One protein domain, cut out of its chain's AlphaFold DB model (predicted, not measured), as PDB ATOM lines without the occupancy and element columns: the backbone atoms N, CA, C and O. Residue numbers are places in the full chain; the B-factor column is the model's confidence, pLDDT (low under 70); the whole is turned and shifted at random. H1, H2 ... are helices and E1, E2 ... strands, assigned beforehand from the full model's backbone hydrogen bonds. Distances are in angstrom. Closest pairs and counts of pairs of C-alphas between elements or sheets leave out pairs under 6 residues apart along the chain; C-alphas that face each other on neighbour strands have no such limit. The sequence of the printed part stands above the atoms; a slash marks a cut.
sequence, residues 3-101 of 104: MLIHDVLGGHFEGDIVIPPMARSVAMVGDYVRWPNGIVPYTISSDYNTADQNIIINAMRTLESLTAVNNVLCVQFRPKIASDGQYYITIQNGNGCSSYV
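What this domain is: This is residues 3 to 101 of the 104 residues of the protein "Hypothetical protein" of Rotaria sp. Silwood2 (UniProt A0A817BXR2). Little of this domain is regular structure: a small wall of three parallel strands, E2 E1 E3 in order, has helix H1 over one face, and an unnamed stretch, residues 3 to 38, loops past E4 to E1. The printed part has 99 residues, 34 of them in one named helix and four strands, E1 H1 E2 E3 E4, a mixed class. It is compact, radius of gyration of the C-alphas 14.6 A, spanning 41 by 36 by 27 A.

Where its parts are: E1, residues 39 to 44, 16.1 A, begins at C-alpha 39 (-31.418, 48.623, -34.469). H1, residues 50 to 66, measures 24.2 A. E2 is residues 76 to 79, E3 89 to 92, and E4 98 to 100, ending at C-alpha 100 (-44.471, 45.731, -24.442).

How they stand to each other: Inner strand E1 is parallel to E2, N 40 and O 76 2.8 A apart, and to E3, N 91 and O 43 2.8 A apart. H1 is on the sheet; its closest C-alphas to E2 are Glu 64 and Gln 76, 5.7 A. E1, H1, E2 form a strand-helix-strand unit, parallel neighbours joined through a helix, its crossover right-handed. In H1 every O i to N i+4 pair is within hydrogen-bond range. E4 is apart from E3.

The domain as a whole: The printed part has no cut and no long link; pLDDT is under 70 in residues 3 to 33 and 94 to 101.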
ATOM      1  N   MET A   3     -45.916  44.412 -31.216       49.94
ATOM      2  CA  MET A   3     -46.685  45.642 -31.036       49.94
ATOM      3  C   MET A   3     -48.116  45.313 -31.460       49.94
ATOM      4  O   MET A   3     -48.412  45.172 -32.651       49.94
ATOM      5  N   LEU A   4     -48.961  45.046 -30.465       44.72
ATOM      6  CA  LEU A   4     -50.310  44.530 -30.651       44.72
ATOM      7  C   LEU A   4     -51.301  45.671 -30.546       44.72
ATOM      8  O   LEU A   4     -51.472  46.262 -29.496       44.72
ATOM      9  N   ILE A   5     -52.031  45.941 -31.609       47.50
ATOM     10  CA  ILE A   5     -53.139  46.889 -31.563       47.50
ATOM     11  C   ILE A   5     -54.283  46.224 -30.730       47.50
ATOM     12  O   ILE A   5     -54.954  45.330 -31.230       47.50
ATOM     13  N   HIS A   6     -54.406  46.553 -29.420       39.59
ATOM     14  CA  HIS A   6     -55.343  45.981 -28.408       39.59
ATOM     15  C   HIS A   6     -56.286  46.991 -27.678       39.59
ATOM     16  O   HIS A   6     -55.863  48.064 -27.270       39.59
ATOM     17  N   ASP A   7     -57.572  46.655 -27.525       37.72
ATOM     18  CA  ASP A   7     -58.719  47.514 -27.174       37.72
ATOM     19  C   ASP A   7     -59.261  47.096 -25.807       37.72
ATOM     20  O   ASP A   7     -59.062  45.961 -25.366       37.72
ATOM     21  N   VAL A   8     -59.900  48.041 -25.125       45.94
ATOM     22  CA  VAL A   8     -59.908  48.199 -23.666       45.94
ATOM     23  C   VAL A   8     -60.707  47.148 -22.882       45.94
ATOM     24  O   VAL A   8     -61.659  47.446 -22.161       45.94
ATOM     25  N   LEU A   9     -60.231  45.905 -22.902       42.69
ATOM     26  CA  LEU A   9     -60.447  44.943 -21.825       42.69
ATOM     27  C   LEU A   9     -59.341  45.153 -20.783       42.69
ATOM     28  O   LEU A   9     -58.215  44.689 -20.942       42.69
ATOM     29  N   GLY A  10     -59.664  45.940 -19.750       50.53
ATOM     30  CA  GLY A  10     -58.698  46.485 -18.791       50.53
ATOM     31  C   GLY A  10     -57.737  45.451 -18.188       50.53
ATOM     32  O   GLY A  10     -58.147  44.389 -17.724       50.53
ATOM     33  N   GLY A  11     -56.448  45.800 -18.166       56.25
ATOM     34  CA  GLY A  11     -55.362  44.924 -17.706       56.25
ATOM     35  C   GLY A  11     -53.961  45.422 -18.080       56.25
ATOM     36  O   GLY A  11     -52.990  45.075 -17.412       56.25
ATOM     37  N   HIS A  12     -53.854  46.274 -19.101       55.69
ATOM     38  CA  HIS A  12     -52.626  46.994 -19.442       55.69
ATOM     39  C   HIS A  12     -52.374  48.170 -18.488       55.69
ATOM     40  O   HIS A  12     -53.306  48.823 -18.014       55.69
ATOM     41  N   PHE A  13     -51.103  48.440 -18.198       57.12
ATOM     42  CA  PHE A  13     -50.684  49.635 -17.467       57.12
ATOM     43  C   PHE A  13     -50.786  50.853 -18.386       57.12
ATOM     44  O   PHE A  13     -50.622  50.710 -19.590       57.12
ATOM     45  N   GLU A  14     -51.129  52.023 -17.838       64.50
ATOM     46  CA  GLU A  14     -51.404  53.273 -18.585       64.50
ATOM     47  C   GLU A  14     -52.474  53.184 -19.710       64.50
ATOM     48  O   GLU A  14     -52.898  54.209 -20.231       64.50
ATOM     49  N   GLY A  15     -53.034  51.996 -19.971       59.38
ATOM     50  CA  GLY A  15     -54.059  51.705 -20.978       59.38
ATOM     51  C   GLY A  15     -53.534  50.859 -22.143       59.38
ATOM     52  O   GLY A  15     -54.261  50.002 -22.642       59.38
ATOM     53  N   ASP A  16     -52.266  51.038 -22.507       61.16
ATOM     54  CA  ASP A  16     -51.623  50.499 -23.713       61.16
ATOM     55  C   ASP A  16     -50.250  49.836 -23.448       61.16
ATOM     56  O   ASP A  16     -49.616  49.313 -24.369       61.16
ATOM     57  N   ILE A  17     -49.793  49.780 -22.192       64.44
ATOM     58  CA  ILE A  17     -48.499  49.196 -21.820       64.44
ATOM     59  C   ILE A  17     -48.637  47.770 -21.268       64.44
ATOM     60  O   ILE A  17     -49.248  47.518 -20.221       64.44
ATOM     61  N   VAL A  18     -47.950  46.823 -21.911       67.69
ATOM     62  CA  VAL A  18     -47.708  45.475 -21.378       67.69
ATOM     63  C   VAL A  18     -46.436  45.493 -20.518       67.69
ATOM     64  O   VAL A  18     -45.316  45.401 -21.021       67.69
ATOM     65  N   ILE A  19     -46.609  45.647 -19.200       59.31
ATOM     66  CA  ILE A  19     -45.507  45.686 -18.222       59.31
ATOM     67  C   ILE A  19     -44.924  44.278 -17.972       59.31
ATOM     68  O   ILE A  19     -45.663  43.394 -17.528       59.31
ATOM     69  N   PRO A  20     -43.599  44.067 -18.112       57.31
ATOM     70  CA  PRO A  20     -42.906  42.981 -17.419       57.31
ATOM     71  C   PRO A  20     -42.785  43.318 -15.914       57.31
ATOM     72  O   PRO A  20     -42.551  44.483 -15.591       57.31
ATOM     73  N   PRO A  21     -42.872  42.355 -14.968       54.25
ATOM     74  CA  PRO A  21     -43.157  42.606 -13.538       54.25
ATOM     75  C   PRO A  21     -42.293  43.623 -12.764       54.25
ATOM     76  O   PRO A  21     -42.652  43.992 -11.648       54.25
ATOM     77  N   MET A  22     -41.156  44.053 -13.317       52.88
ATOM     78  CA  MET A  22     -40.165  44.929 -12.683       52.88
ATOM     79  C   MET A  22     -40.124  46.362 -13.255       52.88
ATOM     80  O   MET A  22     -39.393  47.196 -12.725       52.88
ATOM     81  N   ALA A  23     -40.883  46.680 -14.310       51.78
ATOM     82  CA  ALA A  23     -40.831  47.984 -14.983       51.78
ATOM     83  C   ALA A  23     -42.036  48.871 -14.620       51.78
ATOM     84  O   ALA A  23     -43.099  48.727 -15.205       51.78
ATOM     85  N   ARG A  24     -41.881  49.809 -13.673       54.78
ATOM     86  CA  ARG A  24     -42.899  50.831 -13.328       54.78
ATOM     87  C   ARG A  24     -42.312  52.245 -13.381       54.78
ATOM     88  O   ARG A  24     -42.261  52.951 -12.377       54.78
ATOM     89  N   SER A  25     -41.820  52.631 -14.553       53.41
ATOM     90  CA  SER A  25     -41.214  53.941 -14.804       53.41
ATOM     91  C   SER A  25     -41.322  54.322 -16.282       53.41
ATOM     92  O   SER A  25     -41.236  53.455 -17.146       53.41
ATOM     93  N   VAL A  26     -41.446  55.626 -16.564       55.59
ATOM     94  CA  VAL A  26     -41.616  56.201 -17.922       55.59
ATOM     95  C   VAL A  26     -40.480  55.814 -18.883       55.59
ATOM     96  O   VAL A  26     -40.665  55.743 -20.093       55.59
ATOM     97  N   ALA A  27     -39.299  55.514 -18.343       57.12
ATOM     98  CA  ALA A  27     -38.228  54.824 -19.049       57.12
ATOM     99  C   ALA A  27     -37.763  53.631 -18.213       57.12
ATOM    100  O   ALA A  27     -37.654  53.736 -16.987       57.12
ATOM    101  N   MET A  28     -37.430  52.513 -18.855       60.66
ATOM    102  CA  MET A  28     -36.686  51.445 -18.186       60.66
ATOM    103  C   MET A  28     -35.199  51.776 -18.198       60.66
ATOM    104  O   MET A  28     -34.646  52.210 -19.211       60.66
ATOM    105  N   VAL A  29     -34.547  51.546 -17.064       61.00
ATOM    106  CA  VAL A  29     -33.147  51.908 -16.855       61.00
ATOM    107  C   VAL A  29     -32.286  50.652 -16.915       61.00
ATOM    108  O   VAL A  29     -32.342  49.804 -16.033       61.00
ATOM    109  N   GLY A  30     -31.487  50.547 -17.974       60.47
ATOM    110  CA  GLY A  30     -30.543  49.458 -18.211       60.47
ATOM    111  C   GLY A  30     -30.207  49.347 -19.697       60.47
ATOM    112  O   GLY A  30     -31.013  49.718 -20.546       60.47
ATOM    113  N   ASP A  31     -29.026  48.831 -20.031       64.50
ATOM    114  CA  ASP A  31     -28.658  48.599 -21.436       64.50
ATOM    115  C   ASP A  31     -29.278  47.300 -21.983       64.50
ATOM    116  O   ASP A  31     -29.541  47.189 -23.176       64.50
ATOM    117  N   TYR A  32     -29.597  46.348 -21.100       68.19
ATOM    118  CA  TYR A  32     -30.181  45.042 -21.430       68.19
ATOM    119  C   TYR A  32     -31.657  45.090 -21.870       68.19
ATOM    120  O   TYR A  32     -32.152  44.101 -22.398       68.19
ATOM    121  N   VAL A  33     -32.343  46.220 -21.661       67.38
ATOM    122  CA  VAL A  33     -33.736  46.473 -22.097       67.38
ATOM    123  C   VAL A  33     -33.820  47.316 -23.378       67.38
ATOM    124  O   VAL A  33     -34.912  47.707 -23.798       67.38
ATOM    125  N   ARG A  34     -32.669  47.662 -23.970       80.62
ATOM    126  CA  ARG A  34     -32.567  48.457 -25.199       80.62
ATOM    127  C   ARG A  34     -32.286  47.557 -26.395       80.62
ATOM    128  O   ARG A  34     -31.619  46.532 -26.287       80.62
ATOM    129  N   TRP A  35     -32.727  48.003 -27.565       83.31
ATOM    130  CA  TRP A  35     -32.374  47.378 -28.834       83.31
ATOM    131  C   TRP A  35     -30.855  47.447 -29.076       83.31
ATOM    132  O   TRP A  35     -30.294  48.549 -29.054       83.31
ATOM    133  N   PRO A  36     -30.169  46.307 -29.310       84.69
ATOM    134  CA  PRO A  36     -28.733  46.293 -29.569       84.69
ATOM    135  C   PRO A  36     -28.358  47.209 -30.739       84.69
ATOM    136  O   PRO A  36     -28.965  47.154 -31.809       84.69
ATOM    137  N   ASN A  37     -27.354  48.063 -30.528       86.81
ATOM    138  CA  ASN A  37     -26.900  49.079 -31.488       86.81
ATOM    139  C   ASN A  37     -27.994  50.068 -31.958       86.81
ATOM    140  O   ASN A  37     -27.822  50.708 -32.990       86.81
ATOM    141  N   GLY A  38     -29.122  50.178 -31.244       88.75
ATOM    142  CA  GLY A  38     -30.267  51.004 -31.653       88.75
ATOM    143  C   GLY A  38     -31.068  50.446 -32.838       88.75
ATOM    144  O   GLY A  38     -31.956  51.127 -33.346       88.75
ATOM    145  N   ILE A  39     -30.777  49.222 -33.293       93.19
ATOM    146  CA  ILE A  39     -31.418  48.623 -34.469       93.19
ATOM    147  C   ILE A  39     -32.672  47.863 -34.039       93.19
ATOM    148  O   ILE A  39     -32.589  46.918 -33.256       93.19
ATOM    149  N   VAL A  40     -33.815  48.232 -34.614       93.88
ATOM    150  CA  VAL A  40     -35.123  47.599 -34.416       93.88
ATOM    151  C   VAL A  40     -35.515  46.847 -35.697       93.88
ATOM    152  O   VAL A  40     -35.976  47.461 -36.667       93.88
ATOM    153  N   PRO A  41     -35.328  45.516 -35.760       95.44
ATOM    154  CA  PRO A  41     -35.832  44.718 -36.868       95.44
ATOM    155  C   PRO A  41     -37.359  44.648 -36.796       95.44
ATOM    156  O   PRO A  41     -37.907  44.417 -35.716       95.44
ATOM    157  N   TYR A  42     -38.054  44.810 -37.923       94.44
ATOM    158  CA  TYR A  42     -39.519  44.793 -37.943       94.44
ATOM    159  C   TYR A  42     -40.133  43.940 -39.060       94.44
ATOM    160  O   TYR A  42     -39.538  43.721 -40.119       94.44
ATOM    161  N   THR A  43     -41.371  43.510 -38.829       94.69
ATOM    162  CA  THR A  43     -42.319  43.041 -39.849       94.69
ATOM    163  C   THR A  43     -43.632  43.814 -39.716       94.69
ATOM    164  O   THR A  43     -44.048  44.144 -38.606       94.69
ATOM    165  N   ILE A  44     -44.297  44.107 -40.835       92.81
ATOM    166  CA  ILE A  44     -45.654  44.678 -40.859       92.81
ATOM    167  C   ILE A  44     -46.592  43.593 -41.392       92.81
ATOM    168  O   ILE A  44     -46.234  42.904 -42.350       92.81
ATOM    169  N   SER A  45     -47.756  43.403 -40.766       90.56
ATOM    170  CA  SER A  45     -48.725  42.403 -41.226       90.56
ATOM    171  C   SER A  45     -49.287  42.742 -42.608       90.56
ATOM    172  O   SER A  45     -49.527  43.906 -42.929       90.56
ATOM    173  N   SER A  46     -49.578  41.704 -43.393       89.75
ATOM    174  CA  SER A  46     -50.286  41.800 -44.674       89.75
ATOM    175  C   SER A  46     -51.729  42.301 -44.552       89.75
ATOM    176  O   SER A  46     -52.326  42.650 -45.564       89.75
ATOM    177  N   ASP A  47     -52.283  42.348 -43.336       89.69
ATOM    178  CA  ASP A  47     -53.636  42.857 -43.066       89.69
ATOM    179  C   ASP A  47     -53.743  44.381 -43.253       89.69
ATOM    180  O   ASP A  47     -54.841  44.916 -43.408       89.69
ATOM    181  N   TYR A  48     -52.609  45.090 -43.241       88.44
ATOM    182  CA  TYR A  48     -52.543  46.512 -43.563       88.44
ATOM    183  C   TYR A  48     -52.476  46.721 -45.073       88.44
ATOM    184  O   TYR A  48     -51.613  46.155 -45.752       88.44
ATOM    185  N   ASN A  49     -53.322  47.606 -45.596       92.00
ATOM    186  CA  ASN A  49     -53.204  48.056 -46.980       92.00
ATOM    187  C   ASN A  49     -51.959  48.953 -47.166       92.00
ATOM    188  O   ASN A  49     -51.352  49.432 -46.206       92.00
ATOM    189  N   THR A  50     -51.585  49.226 -48.418       93.62
ATOM    190  CA  THR A  50     -50.386  50.013 -48.756       93.62
ATOM    191  C   THR A  50     -50.372  51.424 -48.150       93.62
ATOM    192  O   THR A  50     -49.296  51.943 -47.861       93.62
ATOM    193  N   ALA A  51     -51.528  52.066 -47.947       94.62
ATOM    194  CA  ALA A  51     -51.587  53.391 -47.325       94.62
ATOM    195  C   ALA A  51     -51.242  53.315 -45.829       94.62
ATOM    196  O   ALA A  51     -50.396  54.079 -45.366       94.62
ATOM    197  N   ASP A  52     -51.797  52.338 -45.111       92.06
ATOM    198  CA  ASP A  52     -51.512  52.122 -43.687       92.06
ATOM    199  C   ASP A  52     -50.053  51.697 -43.461       92.06
ATOM    200  O   ASP A  52     -49.373  52.233 -42.584       92.06
ATOM    201  N   GLN A  53     -49.519  50.812 -44.313       92.75
ATOM    202  CA  GLN A  53     -48.095  50.452 -44.290       92.75
ATOM    203  C   GLN A  53     -47.196  51.685 -44.482       92.75
ATOM    204  O   GLN A  53     -46.201  51.840 -43.773       92.75
ATOM    205  N   ASN A  54     -47.557  52.603 -45.386       95.00
ATOM    206  CA  ASN A  54     -46.821  53.854 -45.583       95.00
ATOM    207  C   ASN A  54     -46.906  54.793 -44.366       95.00
ATOM    208  O   ASN A  54     -45.911  55.445 -44.047       95.00
ATOM    209  N   ILE A  55     -48.044  54.855 -43.664       95.25
ATOM    210  CA  ILE A  55     -48.176  55.616 -42.406       95.25
ATOM    211  C   ILE A  55     -47.217  55.051 -41.349       95.25
ATOM    212  O   ILE A  55     -46.434  55.807 -40.770       95.25
ATOM    213  N   ILE A  56     -47.204  53.726 -41.164       92.56
ATOM    214  CA  ILE A  56     -46.309  53.027 -40.226       92.56
ATOM    215  C   ILE A  56     -44.830  53.298 -40.568       92.56
ATOM    216  O   ILE A  56     -44.039  53.661 -39.695       92.56
ATOM    217  N   ILE A  57     -44.450  53.193 -41.847       95.44
ATOM    218  CA  ILE A  57     -43.080  53.458 -42.323       95.44
ATOM    219  C   ILE A  57     -42.674  54.925 -42.114       95.44
ATOM    220  O   ILE A  57     -41.542  55.200 -41.707       95.44
ATOM    221  N   ASN A  58     -43.577  55.878 -42.344       96.81
ATOM    222  CA  ASN A  58     -43.302  57.298 -42.114       96.81
ATOM    223  C   ASN A  58     -43.185  57.640 -40.617       96.81
ATOM    224  O   ASN A  58     -42.359  58.481 -40.251       96.81
ATOM    225  N   ALA A  59     -43.943  56.966 -39.746       94.81
ATOM    226  CA  ALA A  59     -43.800  57.104 -38.297       94.81
ATOM    227  C   ALA A  59     -42.427  56.595 -37.819       94.81
ATOM    228  O   ALA A  59     -41.734  57.305 -37.090       94.81
ATOM    229  N   MET A  60     -41.979  55.431 -38.310       95.56
ATOM    230  CA  MET A  60     -40.629  54.915 -38.035       95.56
ATOM    231  C   MET A  60     -39.540  55.905 -38.478       95.56
ATOM    232  O   MET A  60     -38.695  56.276 -37.668       95.56
ATOM    233  N   ARG A  61     -39.614  56.441 -39.704       96.12
ATOM    234  CA  ARG A  61     -38.673  57.471 -40.201       96.12
ATOM    235  C   ARG A  61     -38.677  58.760 -39.378       96.12
ATOM    236  O   ARG A  61     -37.637  59.391 -39.204       96.12
ATOM    237  N   THR A  62     -39.838  59.158 -38.862       95.81
ATOM    238  CA  THR A  62     -39.946  60.306 -37.949       95.81
ATOM    239  C   THR A  62     -39.165  60.048 -36.660       95.81
ATOM    240  O   THR A  62     -38.431  60.927 -36.217       95.81
ATOM    241  N   LEU A  63     -39.240  58.838 -36.092       92.94
ATOM    242  CA  LEU A  63     -38.462  58.456 -34.906       92.94
ATOM    243  C   LEU A  63     -36.949  58.398 -35.181       92.94
ATOM    244  O   LEU A  63     -36.168  58.877 -34.360       92.94
ATOM    245  N   GLU A  64     -36.525  57.876 -36.337       95.12
ATOM    246  CA  GLU A  64     -35.111  57.896 -36.760       95.12
ATOM    247  C   GLU A  64     -34.575  59.335 -36.818       95.12
ATOM    248  O   GLU A  64     -33.521  59.634 -36.261       95.12
ATOM    249  N   SER A  65     -35.343  60.244 -37.427       95.00
ATOM    250  CA  SER A  65     -35.007  61.668 -37.546       95.00
ATOM    251  C   SER A  65     -34.952  62.381 -36.187       95.00
ATOM    252  O   SER A  65     -33.967  63.045 -35.873       95.00
ATOM    253  N   LEU A  66     -35.974  62.200 -35.340       95.12
ATOM    254  CA  LEU A  66     -36.060  62.839 -34.017       95.12
ATOM    255  C   LEU A  66     -34.995  62.347 -33.027       95.12
ATOM    256  O   LEU A  66     -34.689  63.052 -32.067       95.12
ATOM    257  N   THR A  67     -34.445  61.149 -33.237       92.12
ATOM    258  CA  THR A  67     -33.379  60.580 -32.397       92.12
ATOM    259  C   THR A  67     -31.979  60.773 -32.983       92.12
ATOM    260  O   THR A  67     -31.005  60.348 -32.366       92.12
ATOM    261  N   ALA A  68     -31.841  61.412 -34.148       93.25
ATOM    262  CA  ALA A  68     -30.549  61.615 -34.786       93.25
ATOM    263  C   ALA A  68     -29.699  62.675 -34.062       93.25
ATOM    264  O   ALA A  68     -30.148  63.792 -33.804       93.25
ATOM    265  N   VAL A  69     -28.428  62.359 -33.805       92.88
ATOM    266  CA  VAL A  69     -27.447  63.285 -33.215       92.88
ATOM    267  C   VAL A  69     -26.257  63.399 -34.159       92.88
ATOM    268  O   VAL A  69     -25.693  62.390 -34.571       92.88
ATOM    269  N   ASN A  70     -25.863  64.624 -34.525       93.31
ATOM    270  CA  ASN A  70     -24.761  64.885 -35.467       93.31
ATOM    271  C   ASN A  70     -24.877  64.093 -36.789       93.31
ATOM    272  O   ASN A  70     -23.883  63.602 -37.319       93.31
ATOM    273  N   ASN A  71     -26.103  63.967 -37.313       87.25
ATOM    274  CA  ASN A  71     -26.429  63.200 -38.522       87.25
ATOM    275  C   ASN A  71     -26.194  61.671 -38.410       87.25
ATOM    276  O   ASN A  71     -26.153  60.977 -39.424       87.25
ATOM    277  N   VAL A  72     -26.067  61.141 -37.186       89.44
ATOM    278  CA  VAL A  72     -26.012  59.704 -36.873       89.44
ATOM    279  C   VAL A  72     -27.344  59.282 -36.250       89.44
ATOM    280  O   VAL A  72     -27.780  59.870 -35.262       89.44
ATOM    281  N   LEU A  73     -27.992  58.263 -36.818       90.19
ATOM    282  CA  LEU A  73     -29.265  57.729 -36.322       90.19
ATOM    283  C   LEU A  73     -29.044  56.888 -35.053       90.19
ATOM    284  O   LEU A  73     -28.385  55.846 -35.124       90.19
ATOM    285  N   CYS A  74     -29.607  57.309 -33.914       90.88
ATOM    286  CA  CYS A  74     -29.519  56.566 -32.647       90.88
ATOM    287  C   CYS A  74     -30.570  55.450 -32.510       90.88
ATOM    288  O   CYS A  74     -30.343  54.499 -31.763       90.88
ATOM    289  N   VAL A  75     -31.688  55.543 -33.235       93.06
ATOM    290  CA  VAL A  75     -32.641  54.446 -33.461       93.06
ATOM    291  C   VAL A  75     -32.773  54.239 -34.967       93.06
ATOM    292  O   VAL A  75     -32.805  55.213 -35.717       93.06
ATOM    293  N   GLN A  76     -32.812  52.983 -35.413       94.81
ATOM    294  CA  GLN A  76     -32.882  52.603 -36.828       94.81
ATOM    295  C   GLN A  76     -33.874  51.455 -37.015       94.81
ATOM    296  O   GLN A  76     -33.720  50.396 -36.401       94.81
ATOM    297  N   PHE A  77     -34.863  51.627 -37.888       96.38
ATOM    298  CA  PHE A  77     -35.851  50.602 -38.211       96.38
ATOM    299  C   PHE A  77     -35.502  49.952 -39.544       96.38
ATOM    300  O   PHE A  77     -35.367  50.620 -40.569       96.38
ATOM    301  N   ARG A  78     -35.410  48.621 -39.577       95.81
ATOM    302  CA  ARG A  78     -35.136  47.909 -40.834       95.81
ATOM    303  C   ARG A  78     -35.889  46.581 -40.939       95.81
ATOM    304  O   ARG A  78     -36.165  45.966 -39.908       95.81
ATOM    305  N   PRO A  79     -36.213  46.102 -42.155       96.38
ATOM    306  CA  PRO A  79     -36.919  44.837 -42.330       96.38
ATOM    307  C   PRO A  79     -36.203  43.666 -41.646       96.38
ATOM    308  O   PRO A  79     -34.969  43.571 -41.663       96.38
ATOM    309  N   LYS A  80     -36.978  42.768 -41.036       94.12
ATOM    310  CA  LYS A  80     -36.463  41.545 -40.413       94.12
ATOM    311  C   LYS A  80     -35.725  40.673 -41.440       94.12
ATOM    312  O   LYS A  80     -36.211  40.451 -42.545       94.12
ATOM    313  N   ILE A  81     -34.589  40.112 -41.034       95.25
ATOM    314  CA  ILE A  81     -33.817  39.107 -41.774       95.25
ATOM    315  C   ILE A  81     -33.732  37.794 -40.976       95.25
ATOM    316  O   ILE A  81     -34.192  37.688 -39.832       95.25
ATOM    317  N   ALA A  82     -33.160  36.754 -41.587       93.00
ATOM    318  CA  ALA A  82     -33.075  35.424 -40.981       93.00
ATOM    319  C   ALA A  82     -32.250  35.406 -39.677       93.00
ATOM    320  O   ALA A  82     -32.680  34.807 -38.693       93.00
ATOM    321  N   SER A  83     -31.113  36.114 -39.641       92.69
ATOM    322  CA  SER A  83     -30.181  36.131 -38.502       92.69
ATOM    323  C   SER A  83     -30.724  36.783 -37.227       92.69
ATOM    324  O   SER A  83     -30.117  36.630 -36.174       92.69
ATOM    325  N   ASP A  84     -31.862  37.478 -37.290       87.56
ATOM    326  CA  ASP A  84     -32.461  38.130 -36.114       87.56
ATOM    327  C   ASP A  84     -33.105  37.130 -35.148       87.56
ATOM    328  O   ASP A  84     -33.401  37.468 -34.001       87.56
ATOM    329  N   GLY A  85     -33.400  35.911 -35.618       88.44
ATOM    330  CA  GLY A  85     -34.171  34.936 -34.853       88.44
ATOM    331  C   GLY A  85     -35.501  35.538 -34.386       88.44
ATOM    332  O   GLY A  85     -36.342  35.885 -35.219       88.44
ATOM    333  N   GLN A  86     -35.648  35.674 -33.064       81.50
ATOM    334  CA  GLN A  86     -36.826  36.208 -32.366       81.50
ATOM    335  C   GLN A  86     -36.712  37.700 -31.971       81.50
ATOM    336  O   GLN A  86     -37.697  38.288 -31.520       81.50
ATOM    337  N   TYR A  87     -35.553  38.338 -32.184       85.00
ATOM    338  CA  TYR A  87     -35.292  39.736 -31.811       85.00
ATOM    339  C   TYR A  87     -35.809  40.714 -32.871       85.00
ATOM    340  O   TYR A  87     -35.049  41.300 -33.638       85.00
ATOM    341  N   TYR A  88     -37.128  40.861 -32.934       87.31
ATOM    342  CA  TYR A  88     -37.816  41.793 -33.826       87.31
ATOM    343  C   TYR A  88     -39.176  42.200 -33.249       87.31
ATOM    344  O   TYR A  88     -39.697  41.534 -32.342       87.31
ATOM    345  N   ILE A  89     -39.750  43.280 -33.785       89.06
ATOM    346  CA  ILE A  89     -41.149  43.655 -33.561       89.06
ATOM    347  C   ILE A  89     -42.023  43.204 -34.735       89.06
ATOM    348  O   ILE A  89     -41.664  43.389 -35.897       89.06
ATOM    349  N   THR A  90     -43.194  42.651 -34.435       87.62
ATOM    350  CA  THR A  90     -44.275  42.504 -35.421       87.62
ATOM    351  C   THR A  90     -45.297  43.607 -35.185       87.62
ATOM    352  O   THR A  90     -45.820  43.724 -34.076       87.62
ATOM    353  N   ILE A  91     -45.584  44.388 -36.224       88.56
ATOM    354  CA  ILE A  91     -46.642  45.400 -36.255       88.56
ATOM    355  C   ILE A  91     -47.855  44.752 -36.918       88.56
ATOM    356  O   ILE A  91     -47.840  44.488 -38.123       88.56
ATOM    357  N   GLN A  92     -48.892  44.447 -36.141       85.94
ATOM    358  CA  GLN A  92     -50.047  43.671 -36.606       85.94
ATOM    359  C   GLN A  92     -51.372  44.341 -36.267       85.94
ATOM    360  O   GLN A  92     -51.485  45.033 -35.257       85.94
ATOM    361  N   ASN A  93     -52.357  44.141 -37.140       76.75
ATOM    362  CA  ASN A  93     -53.697  44.682 -36.981       76.75
ATOM    363  C   ASN A  93     -54.476  43.782 -36.010       76.75
ATOM    364  O   ASN A  93     -54.936  42.703 -36.381       76.75
ATOM    365  N   GLY A  94     -54.523  44.181 -34.742       69.75
ATOM    366  CA  GLY A  94     -55.418  43.595 -33.747       69.75
ATOM    367  C   GLY A  94     -56.634  44.495 -33.518       69.75
ATOM    368  O   GLY A  94     -56.874  45.446 -34.253       69.75
ATOM    369  N   ASN A  95     -57.394  44.232 -32.461       64.38
ATOM    370  CA  ASN A  95     -58.461  45.135 -32.040       64.38
ATOM    371  C   ASN A  95     -57.876  46.208 -31.092       64.38
ATOM    372  O   ASN A  95     -57.869  45.852 -29.935       64.38
ATOM    373  N   GLY A  96     -57.410  47.427 -31.470       61.97
ATOM    374  CA  GLY A  96     -57.071  48.567 -30.544       61.97
ATOM    375  C   GLY A  96     -55.659  49.237 -30.592       61.97
ATOM    376  O   GLY A  96     -55.225  49.620 -31.664       61.97
ATOM    377  N   CYS A  97     -54.939  49.443 -29.466       65.31
ATOM    378  CA  CYS A  97     -53.536  49.945 -29.367       65.31
ATOM    379  C   CYS A  97     -52.754  49.424 -28.120       65.31
ATOM    380  O   CYS A  97     -53.162  49.720 -27.003       65.31
ATOM    381  N   SER A  98     -51.612  48.717 -28.270       65.81
ATOM    382  CA  SER A  98     -50.679  48.371 -27.164       65.81
ATOM    383  C   SER A  98     -49.255  47.919 -27.587       65.81
ATOM    384  O   SER A  98     -48.994  47.532 -28.733       65.81
ATOM    385  N   SER A  99     -48.298  47.944 -26.649       66.88
ATOM    386  CA  SER A  99     -46.954  47.354 -26.807       66.88
ATOM    387  C   SER A  99     -46.366  46.883 -25.474       66.88
ATOM    388  O   SER A  99     -46.674  47.415 -24.410       66.88
ATOM    389  N   TYR A 100     -45.437  45.927 -25.529       67.06
ATOM    390  CA  TYR A 100     -44.471  45.731 -24.442       67.06
ATOM    391  C   TYR A 100     -43.505  46.920 -24.379       67.06
ATOM    392  O   TYR A 100     -43.201  47.537 -25.407       67.06
ATOM    393  N   VAL A 101     -42.966  47.201 -23.192       61.59
ATOM    394  CA  VAL A 101     -41.780  48.059 -23.044       61.59
ATOM    395  C   VAL A 101     -40.562  47.147 -22.923       61.59
ATOM    396  O   VAL A 101     -40.447  46.434 -21.930       61.59
TER     397      VAL A 101